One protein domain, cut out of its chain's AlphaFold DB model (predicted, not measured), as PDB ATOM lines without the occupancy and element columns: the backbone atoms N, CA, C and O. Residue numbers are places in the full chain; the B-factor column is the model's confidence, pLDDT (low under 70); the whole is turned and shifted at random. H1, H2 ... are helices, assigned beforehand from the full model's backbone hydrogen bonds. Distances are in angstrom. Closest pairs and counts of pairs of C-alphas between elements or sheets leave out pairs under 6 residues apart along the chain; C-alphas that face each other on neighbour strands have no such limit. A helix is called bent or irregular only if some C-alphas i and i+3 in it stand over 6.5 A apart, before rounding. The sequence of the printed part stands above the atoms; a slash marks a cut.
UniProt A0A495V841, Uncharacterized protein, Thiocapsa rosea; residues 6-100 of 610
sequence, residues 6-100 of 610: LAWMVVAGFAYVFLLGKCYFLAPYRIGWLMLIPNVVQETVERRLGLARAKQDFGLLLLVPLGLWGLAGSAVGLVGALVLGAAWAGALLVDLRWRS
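Overview. This is residues 6 to 100 of the 610 residues of an uncharacterized protein of Thiocapsa rosea (UniProt A0A495V841). Three helices, H1, H3 and H4, make an up-and-down bundle, each running against the one before it in the chain, and H2 crosses one end of H1 and H3, where H1 ends and H3 begins. H3 and H4 fold back on each other as a long helical hairpin, H1 packs on H3 at a wider angle, and residues 95 to 100, at the far end of H4, stick out. The printed part has 95 residues with four named helices, in the order H1, H2, H3, H4, and no named strand; the class is all helix. It is compact, with a radius of gyration of the C-alphas of 13.7 A, and spans 39 by 28 by 27 A.

Along the chain. H1 is residues 6 to 20, 20.8 A long, and begins at C-alpha 6 at (48.686, 54.583, -29.180). H2 is residues 30 to 49, 30.1 A long, with a kink of 28 degrees near residue 37; it is only just irregular, C-alphas 30 and 33 being 6.9 A apart. H3 is residues 53 to 72, 27.9 A long, and begins at C-alpha 53 at (58.970, 32.813, -37.091); it is neither bent nor irregular, but only just: C-alphas 61 and 64 are 6.0 A apart. H4, the longest helix, is residues 74 to 99, 36.9 A long, ending at C-alpha 99 at (54.798, 19.291, -45.901).

Arrangement. In the bundle, H1 touches H3 at a steep tilt of 43 degrees, opposite ways, the closest C-alphas being those of Val 11 and Val 64, 5.7 A apart. H3 and H4 form a hairpin: residues 61 to 70 touch residues 74 to 85 at a shallow tilt of 18 degrees, opposite ways, with C-alphas of Trp 69 and Gly 77 closest at 4.1 A. H1 and H4 only just touch, with 3 pairs of C-alphas within 8 A, through residues 18 to 19 and 84 to 87; the closest are those of Leu 19 and Ala 87, 6.6 A apart, and the helices run the same way at a shallow tilt of 28 degrees. H2 touches H1 with residues 34 to 39 alone, about perpendicular at 75 degrees; the closest C-alphas, of Val 17 and Pro 38, are 4.8 A apart. H2 touches H3 with residues 42 to 46 alone, only just about perpendicular at 70.1 degrees; the closest C-alphas, of Glu 46 and Arg 53, are 6.3 A apart. H2 and H4 are apart. In H1 and H4 every O i to N i+4 pair is within hydrogen-bond range; in H2 13 of 16 are, in H3 15 of 16.

Size, cuts and confidence. The C-alphas of Leu 6 and Ser 100, the two farthest apart, are 42.5 A apart. The printed part has no cut. The links H2 to H3 and H3 to H4 are tight, and the link H1 to H2, 9 residues, is short. The mean pLDDT of the printed part is 90.3, and no printed residue is under 70.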
ATOM      1  N   LEU A   6      47.460  55.265 -28.780       84.56
ATOM      2  CA  LEU A   6      48.686  54.583 -29.180       84.56
ATOM      3  C   LEU A   6      48.740  53.114 -28.729       84.56
ATOM      4  O   LEU A   6      49.103  52.258 -29.531       84.56
ATOM      5  N   ALA A   7      48.344  52.796 -27.494       83.06
ATOM      6  CA  ALA A   7      48.341  51.419 -26.996       83.06
ATOM      7  C   ALA A   7      47.357  50.534 -27.779       83.06
ATOM      8  O   ALA A   7      47.695  49.415 -28.165       83.06
ATOM      9  N   TRP A   8      46.172  51.069 -28.092       83.88
ATOM     10  CA  TRP A   8      45.194  50.397 -28.947       83.88
ATOM     11  C   TRP A   8      45.721  50.167 -30.363       83.88
ATOM     12  O   TRP A   8      45.588  49.061 -30.886       83.88
ATOM     13  N   MET A   9      46.366  51.170 -30.964       86.12
ATOM     14  CA  MET A   9      46.964  51.044 -32.298       86.12
ATOM     15  C   MET A   9      48.065  49.978 -32.343       86.12
ATOM     16  O   MET A   9      48.118  49.203 -33.294       86.12
ATOM     17  N   VAL A  10      48.908  49.890 -31.311       88.56
ATOM     18  CA  VAL A  10      49.979  48.882 -31.231       88.56
ATOM     19  C   VAL A  10      49.404  47.470 -31.108       88.56
ATOM     20  O   VAL A  10      49.780  46.587 -31.880       88.56
ATOM     21  N   VAL A  11      48.458  47.250 -30.186       87.25
ATOM     22  CA  VAL A  11      47.818  45.933 -30.004       87.25
ATOM     23  C   VAL A  11      47.068  45.514 -31.271       87.25
ATOM     24  O   VAL A  11      47.211  44.375 -31.719       87.25
ATOM     25  N   ALA A  12      46.325  46.433 -31.892       85.56
ATOM     26  CA  ALA A  12      45.626  46.179 -33.148       85.56
ATOM     27  C   ALA A  12      46.594  45.876 -34.302       85.56
ATOM     28  O   ALA A  12      46.343  44.956 -35.078       85.56
ATOM     29  N   GLY A  13      47.719  46.590 -34.396       88.06
ATOM     30  CA  GLY A  13      48.760  46.337 -35.392       88.06
ATOM     31  C   GLY A  13      49.376  44.943 -35.255       88.06
ATOM     32  O   GLY A  13      49.519  44.228 -36.245       88.06
ATOM     33  N   PHE A  14      49.671  44.502 -34.031       90.50
ATOM     34  CA  PHE A  14      50.163  43.145 -33.782       90.50
ATOM     35  C   PHE A  14      49.114  42.070 -34.081       90.50
ATOM     36  O   PHE A  14      49.439  41.060 -34.710       90.50
ATOM     37  N   ALA A  15      47.854  42.296 -33.699       88.12
ATOM     38  CA  ALA A  15      46.749  41.402 -34.039       88.12
ATOM     39  C   ALA A  15      46.576  41.273 -35.563       88.12
ATOM     40  O   ALA A  15      46.411  40.166 -36.076       88.12
ATOM     41  N   TYR A  16      46.669  42.395 -36.284       89.62
ATOM     42  CA  TYR A  16      46.617  42.461 -37.744       89.62
ATOM     43  C   TYR A  16      47.732  41.627 -38.382       89.62
ATOM     44  O   TYR A  16      47.444  40.755 -39.204       89.62
ATOM     45  N   VAL A  17      48.989  41.851 -37.974       88.94
ATOM     46  CA  VAL A  17      50.148  41.106 -38.494       88.94
ATOM     47  C   VAL A  17      49.974  39.608 -38.252       88.94
ATOM     48  O   VAL A  17      50.189  38.805 -39.158       88.94
ATOM     49  N   PHE A  18      49.530  39.221 -37.056       92.06
ATOM     50  CA  PHE A  18      49.337  37.816 -36.729       92.06
ATOM     51  C   PHE A  18      48.230  37.168 -37.566       92.06
ATOM     52  O   PHE A  18      48.487  36.195 -38.270       92.06
ATOM     53  N   LEU A  19      47.004  37.701 -37.511       91.94
ATOM     54  CA  LEU A  19      45.828  37.068 -38.114       91.94
ATOM     55  C   LEU A  19      45.932  36.998 -39.634       91.94
ATOM     56  O   LEU A  19      45.755  35.927 -40.217       91.94
ATOM     57  N   LEU A  20      46.270  38.111 -40.284       92.44
ATOM     58  CA  LEU A  20      46.353  38.143 -41.742       92.44
ATOM     59  C   LEU A  20      47.549  37.362 -42.275       92.44
ATOM     60  O   LEU A  20      47.456  36.771 -43.352       92.44
ATOM     61  N   GLY A  21      48.621  37.255 -41.485       90.56
ATOM     62  CA  GLY A  21      49.732  36.354 -41.767       90.56
ATOM     63  C   GLY A  21      49.310  34.883 -41.903       90.56
ATOM     64  O   GLY A  21      50.044  34.115 -42.524       90.56
ATOM     65  N   LYS A  22      48.136  34.490 -41.378       93.38
ATOM     66  CA  LYS A  22      47.569  33.126 -41.449       93.38
ATOM     67  C   LYS A  22      46.426  32.974 -42.462       93.38
ATOM     68  O   LYS A  22      45.924  31.869 -42.665       93.38
ATOM     69  N   CYS A  23      46.015  34.047 -43.140       90.38
ATOM     70  CA  CYS A  23      44.918  34.025 -44.113       90.38
ATOM     71  C   CYS A  23      45.369  33.536 -45.501       90.38
ATOM     72  O   CYS A  23      45.239  34.243 -46.501       90.38
ATOM     73  N   TYR A  24      45.879  32.305 -45.592       90.94
ATOM     74  CA  TYR A  24      46.447  31.755 -46.834       90.94
ATOM     75  C   TYR A  24      45.457  31.691 -48.008       90.94
ATOM     76  O   TYR A  24      45.872  31.758 -49.163       90.94
ATOM     77  N   PHE A  25      44.149  31.630 -47.736       88.19
ATOM     78  CA  PHE A  25      43.102  31.676 -48.764       88.19
ATOM     79  C   PHE A  25      43.092  32.989 -49.563       88.19
ATOM     80  O   PHE A  25      42.548  33.018 -50.660       88.19
ATOM     81  N   LEU A  26      43.697  34.067 -49.047       90.88
ATOM     82  CA  LEU A  26      43.799  35.349 -49.747       90.88
ATOM     83  C   LEU A  26      44.852  35.342 -50.860       90.88
ATOM     84  O   LEU A  26      44.789  36.201 -51.738       90.88
ATOM     85  N   ALA A  27      45.794  34.389 -50.839       91.94
ATOM     86  CA  ALA A  27      46.927  34.327 -51.761       91.94
ATOM     87  C   ALA A  27      46.536  34.558 -53.232       91.94
ATOM     88  O   ALA A  27      47.044  35.502 -53.832       91.94
ATOM     89  N   PRO A  28      45.591  33.815 -53.834       89.44
ATOM     90  CA  PRO A  28      45.304  33.965 -55.257       89.44
ATOM     91  C   PRO A  28      44.597  35.281 -55.627       89.44
ATOM     92  O   PRO A  28      44.446  35.557 -56.815       89.44
ATOM     93  N   TYR A  29      44.174  36.121 -54.673       91.12
ATOM     94  CA  TYR A  29      43.319  37.288 -54.919       91.12
ATOM     95  C   TYR A  29      44.069  38.630 -54.875       91.12
ATOM     96  O   TYR A  29      45.179  38.736 -54.359       91.12
ATOM     97  N   ARG A  30      43.441  39.698 -55.396       90.62
ATOM     98  CA  ARG A  30      43.985  41.076 -55.329       90.62
ATOM     99  C   ARG A  30      44.186  41.552 -53.890       90.62
ATOM    100  O   ARG A  30      45.189  42.190 -53.591       90.62
ATOM    101  N   ILE A  31      43.267  41.182 -53.002       93.31
ATOM    102  CA  ILE A  31      43.343  41.458 -51.561       93.31
ATOM    103  C   ILE A  31      44.422  40.631 -50.840       93.31
ATOM    104  O   ILE A  31      44.640  40.824 -49.649       93.31
ATOM    105  N   GLY A  32      45.132  39.745 -51.550       91.69
ATOM    106  CA  GLY A  32      46.238  38.952 -51.015       91.69
ATOM    107  C   GLY A  32      47.397  39.778 -50.457       91.69
ATOM    108  O   GLY A  32      48.142  39.264 -49.633       91.69
ATOM    109  N   TRP A  33      47.493  41.070 -50.795       93.00
ATOM    110  CA  TRP A  33      48.414  42.013 -50.145       93.00
ATOM    111  C   TRP A  33      48.236  42.092 -48.627       93.00
ATOM    112  O   TRP A  33      49.228  42.202 -47.909       93.00
ATOM    113  N   LEU A  34      46.994  41.966 -48.142       92.69
ATOM    114  CA  LEU A  34      46.692  41.917 -46.710       92.69
ATOM    115  C   LEU A  34      47.403  40.744 -46.026       92.69
ATOM    116  O   LEU A  34      47.808  40.875 -44.881       92.69
ATOM    117  N   MET A  35      47.595  39.626 -46.734       93.94
ATOM    118  CA  MET A  35      48.359  38.473 -46.253       93.94
ATOM    119  C   MET A  35      49.858  38.610 -46.552       93.94
ATOM    120  O   MET A  35      50.677  38.291 -45.692       93.94
ATOM    121  N   LEU A  36      50.244  39.109 -47.730       93.19
ATOM    122  CA  LEU A  36      51.648  39.209 -48.139       93.19
ATOM    123  C   LEU A  36      52.463  40.108 -47.200       93.19
ATOM    124  O   LEU A  36      53.532  39.700 -46.755       93.19
ATOM    125  N   ILE A  37      51.967  41.307 -46.872       93.00
ATOM    126  CA  ILE A  37      52.726  42.299 -46.090       93.00
ATOM    127  C   ILE A  37      53.119  41.758 -44.704       93.00
ATOM    128  O   ILE A  37      54.311  41.785 -44.391       93.00
ATOM    129  N   PRO A  38      52.199  41.207 -43.883       92.38
ATOM    130  CA  PRO A  38      52.571  40.578 -42.617       92.38
ATOM    131  C   PRO A  38      53.627  39.482 -42.757       92.38
ATOM    132  O   PRO A  38      54.547  39.401 -41.946       92.38
ATOM    133  N   ASN A  39      53.527  38.662 -43.805       92.81
ATOM    134  CA  ASN A  39      54.491  37.600 -44.065       92.81
ATOM    135  C   ASN A  39      55.881  38.154 -44.411       92.81
ATOM    136  O   ASN A  39      56.874  37.680 -43.862       92.81
ATOM    137  N   VAL A  40      55.950  39.207 -45.233       91.88
ATOM    138  CA  VAL A  40      57.198  39.925 -45.534       91.88
ATOM    139  C   VAL A  40      57.815  40.524 -44.268       91.88
ATOM    140  O   VAL A  40      59.028  40.431 -44.076       91.88
ATOM    141  N   VAL A  41      57.002  41.121 -43.389       91.38
ATOM    142  CA  VAL A  41      57.473  41.687 -42.115       91.38
ATOM    143  C   VAL A  41      58.084  40.595 -41.241       91.38
ATOM    144  O   VAL A  41      59.222  40.744 -40.797       91.38
ATOM    145  N   GLN A  42      57.374  39.481 -41.041       90.38
ATOM    146  CA  GLN A  42      57.861  38.369 -40.220       90.38
ATOM    147  C   GLN A  42      59.159  37.764 -40.778       90.38
ATOM    148  O   GLN A  42      60.106  37.528 -40.026       90.38
ATOM    149  N   GLU A  43      59.253  37.585 -42.098       89.25
ATOM    150  CA  GLU A  43      60.460  37.059 -42.750       89.25
ATOM    151  C   GLU A  43      61.637  38.045 -42.688       89.25
ATOM    152  O   GLU A  43      62.790  37.651 -42.512       89.25
ATOM    153  N   THR A  44      61.360  39.350 -42.759       89.50
ATOM    154  CA  THR A  44      62.384  40.389 -42.579       89.50
ATOM    155  C   THR A  44      62.922  40.391 -41.151       89.50
ATOM    156  O   THR A  44      64.136  40.472 -40.965       89.50
ATOM    157  N   VAL A  45      62.048  40.265 -40.147       89.75
ATOM    158  CA  VAL A  45      62.432  40.161 -38.729       89.75
ATOM    159  C   VAL A  45      63.291  38.924 -38.488       89.75
ATOM    160  O   VAL A  45      64.333  39.023 -37.848       89.75
ATOM    161  N   GLU A  46      62.910  37.776 -39.043       89.56
ATOM    162  CA  GLU A  46      63.684  36.540 -38.920       89.56
ATOM    163  C   GLU A  46      65.087  36.692 -39.514       89.56
ATOM    164  O   GLU A  46      66.076  36.404 -38.842       89.56
ATOM    165  N   ARG A  47      65.198  37.241 -40.727       86.12
ATOM    166  CA  ARG A  47      66.489  37.416 -41.407       86.12
ATOM    167  C   ARG A  47      67.376  38.495 -40.793       86.12
ATOM    168  O   ARG A  47      68.594  38.362 -40.824       86.12
ATOM    169  N   ARG A  48      66.798  39.593 -40.296       89.38
ATOM    170  CA  ARG A  48      67.561  40.734 -39.758       89.38
ATOM    171  C   ARG A  48      67.879  40.594 -38.275       89.38
ATOM    172  O   ARG A  48      68.923  41.074 -37.856       89.38
ATOM    173  N   LEU A  49      66.982  39.985 -37.500       90.88
ATOM    174  CA  LEU A  49      67.080  39.902 -36.040       90.88
ATOM    175  C   LEU A  49      67.300  38.468 -35.531       90.88
ATOM    176  O   LEU A  49      67.421  38.274 -34.326       90.88
ATOM    177  N   GLY A  50      67.315  37.456 -36.406       89.00
ATOM    178  CA  GLY A  50      67.502  36.051 -36.016       89.00
ATOM    179  C   GLY A  50      66.332  35.465 -35.218       89.00
ATOM    180  O   GLY A  50      66.447  34.389 -34.627       89.00
ATOM    181  N   LEU A  51      65.195  36.166 -35.158       90.44
ATOM    182  CA  LEU A  51      64.032  35.720 -34.404       90.44
ATOM    183  C   LEU A  51      63.176  34.803 -35.278       90.44
ATOM    184  O   LEU A  51      62.382  35.281 -36.084       90.44
ATOM    185  N   ALA A  52      63.332  33.491 -35.091       89.50
ATOM    186  CA  ALA A  52      62.583  32.483 -35.836       89.50
ATOM    187  C   ALA A  52      61.072  32.745 -35.809       89.50
ATOM    188  O   ALA A  52      60.506  33.102 -34.768       89.50
ATOM    189  N   ARG A  53      60.396  32.502 -36.932       88.44
ATOM    190  CA  ARG A  53      58.970  32.813 -37.091       88.44
ATOM    191  C   ARG A  53      58.068  32.206 -36.013       88.44
ATOM    192  O   ARG A  53      57.180  32.885 -35.510       88.44
ATOM    193  N   ALA A  54      58.326  30.966 -35.602       87.69
ATOM    194  CA  ALA A  54      57.560  30.315 -34.537       87.69
ATOM    195  C   ALA A  54      57.645  31.075 -33.199       87.69
ATOM    196  O   ALA A  54      56.657  31.160 -32.474       87.69
ATOM    197  N   LYS A  55      58.802  31.680 -32.891       90.94
ATOM    198  CA  LYS A  55      58.983  32.518 -31.696       90.94
ATOM    199  C   LYS A  55      58.233  33.842 -31.827       90.94
ATOM    200  O   LYS A  55      57.649  34.297 -30.847       90.94
ATOM    201  N   GLN A  56      58.219  34.435 -33.024       91.75
ATOM    202  CA  GLN A  56      57.421  35.634 -33.301       91.75
ATOM    203  C   GLN A  56      55.928  35.353 -33.094       91.75
ATOM    204  O   GLN A  56      55.264  36.077 -32.360       91.75
ATOM    205  N   ASP A  57      55.417  34.280 -33.704       92.00
ATOM    206  CA  ASP A  57      54.017  33.872 -33.583       92.00
ATOM    207  C   ASP A  57      53.650  33.583 -32.120       92.00
ATOM    208  O   ASP A  57      52.635  34.076 -31.637       92.00
ATOM    209  N   PHE A  58      54.493  32.853 -31.385       92.31
ATOM    210  CA  PHE A  58      54.272  32.583 -29.963       92.31
ATOM    211  C   PHE A  58      54.233  33.868 -29.123       92.31
ATOM    212  O   PHE A  58      53.338  34.047 -28.299       92.31
ATOM    213  N   GLY A  59      55.163  34.797 -29.366       91.94
ATOM    214  CA  GLY A  59      55.170  36.100 -28.703       91.94
ATOM    215  C   GLY A  59      53.896  36.899 -28.982       91.94
ATOM    216  O   GLY A  59      53.271  37.402 -28.052       91.94
ATOM    217  N   LEU A  60      53.460  36.964 -30.243       91.94
ATOM    218  CA  LEU A  60      52.228  37.656 -30.639       91.94
ATOM    219  C   LEU A  60      50.974  37.002 -30.038       91.94
ATOM    220  O   LEU A  60      50.076  37.712 -29.587       91.94
ATOM    221  N   LEU A  61      50.937  35.668 -29.970       92.50
ATOM    222  CA  LEU A  61      49.845  34.906 -29.361       92.50
ATOM    223  C   LEU A  61      49.677  35.205 -27.864       92.50
ATOM    224  O   LEU A  61      48.565  35.108 -27.359       92.50
ATOM    225  N   LEU A  62      50.745  35.586 -27.161       91.75
ATOM    226  CA  LEU A  62      50.688  35.977 -25.749       91.75
ATOM    227  C   LEU A  62      50.440  37.478 -25.568       91.75
ATOM    228  O   LEU A  62      49.571  37.885 -24.797       91.75
ATOM    229  N   LEU A  63      51.198  38.311 -26.281       92.06
ATOM    230  CA  LEU A  63      51.197  39.760 -26.089       92.06
ATOM    231  C   LEU A  63      49.891  40.409 -26.548       92.06
ATOM    232  O   LEU A  63      49.415  41.332 -25.889       92.06
ATOM    233  N   VAL A  64      49.287  39.932 -27.642       92.44
ATOM    234  CA  VAL A  64      48.038  40.516 -28.154       92.44
ATOM    235  C   VAL A  64      46.875  40.282 -27.179       92.44
ATOM    236  O   VAL A  64      46.246  41.269 -26.799       92.44
ATOM    237  N   PRO A  65      46.595  39.055 -26.691       92.81
ATOM    238  CA  PRO A  65      45.546  38.840 -25.693       92.81
ATOM    239  C   PRO A  65      45.790  39.547 -24.363       92.81
ATOM    240  O   PRO A  65      44.843  40.075 -23.788       92.81
ATOM    241  N   LEU A  66      47.040  39.598 -23.882       90.50
ATOM    242  CA  LEU A  66      47.387  40.339 -22.663       90.50
ATOM    243  C   LEU A  66      47.153  41.844 -22.835       90.50
ATOM    244  O   LEU A  66      46.612  42.488 -21.938       90.50
ATOM    245  N   GLY A  67      47.494  42.391 -24.004       89.38
ATOM    246  CA  GLY A  67      47.161  43.763 -24.371       89.38
ATOM    247  C   GLY A  67      45.651  43.990 -24.373       89.38
ATOM    248  O   GLY A  67      45.161  44.878 -23.684       89.38
ATOM    249  N   LEU A  68      44.886  43.145 -25.070       90.25
ATOM    250  CA  LEU A  68      43.421  43.229 -25.101       90.25
ATOM    251  C   LEU A  68      42.791  43.112 -23.708       90.25
ATOM    252  O   LEU A  68      41.856  43.853 -23.407       90.25
ATOM    253  N   TRP A  69      43.326  42.246 -22.843       91.12
ATOM    254  CA  TRP A  69      42.917  42.161 -21.442       91.12
ATOM    255  C   TRP A  69      43.151  43.497 -20.741       91.12
ATOM    256  O   TRP A  69      42.215  44.064 -20.179       91.12
ATOM    257  N   GLY A  70      44.376  44.021 -20.790       88.69
ATOM    258  CA  GLY A  70      44.734  45.276 -20.131       88.69
ATOM    259  C   GLY A  70      43.926  46.484 -20.616       88.69
ATOM    260  O   GLY A  70      43.702  47.408 -19.838       88.69
ATOM    261  N   LEU A  71      43.464  46.477 -21.874       88.88
ATOM    262  CA  LEU A  71      42.745  47.604 -22.474       88.88
ATOM    263  C   LEU A  71      41.212  47.497 -22.422       88.88
ATOM    264  O   LEU A  71      40.548  48.526 -22.316       88.88
ATOM    265  N   ALA A  72      40.642  46.292 -22.520       88.50
ATOM    266  CA  ALA A  72      39.192  46.071 -22.637       88.50
ATOM    267  C   ALA A  72      38.630  44.983 -21.707       88.50
ATOM    268  O   ALA A  72      37.456  44.626 -21.805       88.50
ATOM    269  N   GLY A  73      39.438  44.481 -20.774       90.62
ATOM    270  CA  GLY A  73      39.020  43.520 -19.761       90.62
ATOM    271  C   GLY A  73      39.219  42.058 -20.164       90.62
ATOM    272  O   GLY A  73      39.463  41.705 -21.319       90.62
ATOM    273  N   SER A  74      39.106  41.182 -19.166       90.44
ATOM    274  CA  SER A  74      39.459  39.760 -19.266       90.44
ATOM    275  C   SER A  74      38.664  38.994 -20.327       90.44
ATOM    276  O   SER A  74      39.234  38.153 -21.016       90.44
ATOM    277  N   ALA A  75      37.376  39.303 -20.509       92.19
ATOM    278  CA  ALA A  75      36.536  38.645 -21.512       92.19
ATOM    279  C   ALA A  75      37.033  38.900 -22.948       92.19
ATOM    280  O   ALA A  75      37.127  37.965 -23.741       92.19
ATOM    281  N   VAL A  76      37.412  40.142 -23.272       89.12
ATOM    282  CA  VAL A  76      37.944  40.502 -24.598       89.12
ATOM    283  C   VAL A  76      39.325  39.884 -24.812       89.12
ATOM    284  O   VAL A  76      39.593  39.349 -25.888       89.12
ATOM    285  N   GLY A  77      40.173  39.881 -23.778       89.81
ATOM    286  CA  GLY A  77      41.453  39.169 -23.799       89.81
ATOM    287  C   GLY A  77      41.288  37.673 -24.092       89.81
ATOM    288  O   GLY A  77      41.966  37.141 -24.970       89.81
ATOM    289  N   LEU A  78      40.336  37.006 -23.429       93.00
ATOM    290  CA  LEU A  78      40.045  35.583 -23.636       93.00
ATOM    291  C   LEU A  78      39.551  35.290 -25.059       93.00
ATOM    292  O   LEU A  78      40.048  34.364 -25.701       93.00
ATOM    293  N   VAL A  79      38.611  36.086 -25.576       92.56
ATOM    294  CA  VAL A  79      38.132  35.947 -26.963       92.56
ATOM    295  C   VAL A  79      39.285  36.145 -27.949       92.56
ATOM    296  O   VAL A  79      39.440  35.346 -28.872       92.56
ATOM    297  N   GLY A  80      40.136  37.152 -27.728       90.00
ATOM    298  CA  GLY A  80      41.340  37.375 -28.527       90.00
ATOM    299  C   GLY A  80      42.268  36.159 -28.537       90.00
ATOM    300  O   GLY A  80      42.680  35.715 -29.607       90.00
ATOM    301  N   ALA A  81      42.538  35.567 -27.370       91.94
ATOM    302  CA  ALA A  81      43.356  34.359 -27.258       91.94
ATOM    303  C   ALA A  81      42.767  33.177 -28.046       91.94
ATOM    304  O   ALA A  81      43.501  32.498 -28.763       91.94
ATOM    305  N   LEU A  82      41.451  32.952 -27.964       93.62
ATOM    306  CA  LEU A  82      40.775  31.873 -28.691       93.62
ATOM    307  C   LEU A  82      40.845  32.067 -30.209       93.62
ATOM    308  O   LEU A  82      41.155  31.122 -30.934       93.62
ATOM    309  N   VAL A  83      40.598  33.286 -30.697       92.81
ATOM    310  CA  VAL A  83      40.640  33.599 -32.135       92.81
ATOM    311  C   VAL A  83      42.055  33.430 -32.690       92.81
ATOM    312  O   VAL A  83      42.238  32.769 -33.714       92.81
ATOM    313  N   LEU A  84      43.067  33.976 -32.008       93.31
ATOM    314  CA  LEU A  84      44.466  33.832 -32.421       93.31
ATOM    315  C   LEU A  84      44.920  32.369 -32.337       93.31
ATOM    316  O   LEU A  84      45.559  31.872 -33.264       93.31
ATOM    317  N   GLY A  85      44.542  31.656 -31.273       93.00
ATOM    318  CA  GLY A  85      44.842  30.235 -31.103       93.00
ATOM    319  C   GLY A  85      44.253  29.379 -32.224       93.00
ATOM    320  O   GLY A  85      44.963  28.566 -32.814       93.00
ATOM    321  N   ALA A  86      42.989  29.609 -32.591       93.19
ATOM    322  CA  ALA A  86      42.337  28.919 -33.702       93.19
ATOM    323  C   ALA A  86      43.003  29.233 -35.054       93.19
ATOM    324  O   ALA A  86      43.246  28.321 -35.847       93.19
ATOM    325  N   ALA A  87      43.348  30.500 -35.307       92.69
ATOM    326  CA  ALA A  87      44.056  30.905 -36.522       92.69
ATOM    327  C   ALA A  87      45.442  30.246 -36.626       92.69
ATOM    328  O   ALA A  87      45.828  29.772 -37.697       92.69
ATOM    329  N   TRP A  88      46.176  30.163 -35.513       93.31
ATOM    330  CA  TRP A  88      47.485  29.516 -35.474       93.31
ATOM    331  C   TRP A  88      47.391  28.007 -35.671       93.31
ATOM    332  O   TRP A  88      48.112  27.461 -36.503       93.31
ATOM    333  N   ALA A  89      46.458  27.344 -34.984       92.19
ATOM    334  CA  ALA A  89      46.201  25.918 -35.162       92.19
ATOM    335  C   ALA A  89      45.825  25.596 -36.617       92.19
ATOM    336  O   ALA A  89      46.375  24.667 -37.206       92.19
ATOM    337  N   GLY A  90      44.959  26.404 -37.236       91.25
ATOM    338  CA  GLY A  90      44.624  26.284 -38.655       91.25
ATOM    339  C   GLY A  90      45.845  26.433 -39.566       91.25
ATOM    340  O   GLY A  90      46.039  25.627 -40.475       91.25
ATOM    341  N   ALA A  91      46.711  27.412 -39.299       90.94
ATOM    342  CA  ALA A  91      47.938  27.609 -40.067       90.94
ATOM    343  C   ALA A  91      48.932  26.449 -39.921       90.94
ATOM    344  O   ALA A  91      49.525  26.042 -40.919       90.94
ATOM    345  N   LEU A  92      49.087  25.898 -38.713       90.38
ATOM    346  CA  LEU A  92      49.918  24.719 -38.455       90.38
ATOM    347  C   LEU A  92      49.368  23.482 -39.171       90.38
ATOM    348  O   LEU A  92      50.135  22.730 -39.762       90.38
ATOM    349  N   LEU A  93      48.046  23.292 -39.192       90.25
ATOM    350  CA  LEU A  93      47.413  22.208 -39.949       90.25
ATOM    351  C   LEU A  93      47.660  22.340 -41.456       90.25
ATOM    352  O   LEU A  93      47.917  21.337 -42.122       90.25
ATOM    353  N   VAL A  94      47.605  23.560 -42.003       90.06
ATOM    354  CA  VAL A  94      47.948  23.802 -43.413       90.06
ATOM    355  C   VAL A  94      49.423  23.506 -43.675       90.06
ATOM    356  O   VAL A  94      49.726  22.808 -44.640       90.06
ATOM    357  N   ASP A  95      50.326  23.975 -42.813       89.75
ATOM    358  CA  ASP A  95      51.767  23.728 -42.940       89.75
ATOM    359  C   ASP A  95      52.097  22.233 -42.899       89.75
ATOM    360  O   ASP A  95      52.732  21.712 -43.816       89.75
ATOM    361  N   LEU A  96      51.557  21.506 -41.920       87.69
ATOM    362  CA  LEU A  96      51.689  20.052 -41.830       87.69
ATOM    363  C   LEU A  96      51.149  19.357 -43.081       87.69
ATOM    364  O   LEU A  96      51.798  18.455 -43.610       87.69
ATOM    365  N   ARG A  97      49.985  19.777 -43.588       87.38
ATOM    366  CA  ARG A  97      49.379  19.194 -44.795       87.38
ATOM    367  C   ARG A  97      50.236  19.422 -46.038       87.38
ATOM    368  O   ARG A  97      50.358  18.514 -46.855       87.38
ATOM    369  N   TRP A  98      50.801  20.613 -46.206       88.19
ATOM    370  CA  TRP A  98      51.629  20.929 -47.372       88.19
ATOM    371  C   TRP A  98      52.994  20.241 -47.306       88.19
ATOM    372  O   TRP A  98      53.498  19.808 -48.336       88.19
ATOM    373  N   ARG A  99      53.540  20.027 -46.105       85.50
ATOM    374  CA  ARG A  99      54.798  19.291 -45.901       85.50
ATOM    375  C   ARG A  99      54.683  17.769 -45.996       85.50
ATOM    376  O   ARG A  99      55.716  17.113 -46.012       85.50
ATOM    377  N   SER A 100      53.482  17.192 -46.017       75.62
ATOM    378  CA  SER A 100      53.283  15.734 -45.893       75.62
ATOM    379  C   SER A 100      52.856  15.011 -47.177       75.62
ATOM    380  O   SER A 100      52.762  13.788 -47.154       75.62
TER     381      SER A 100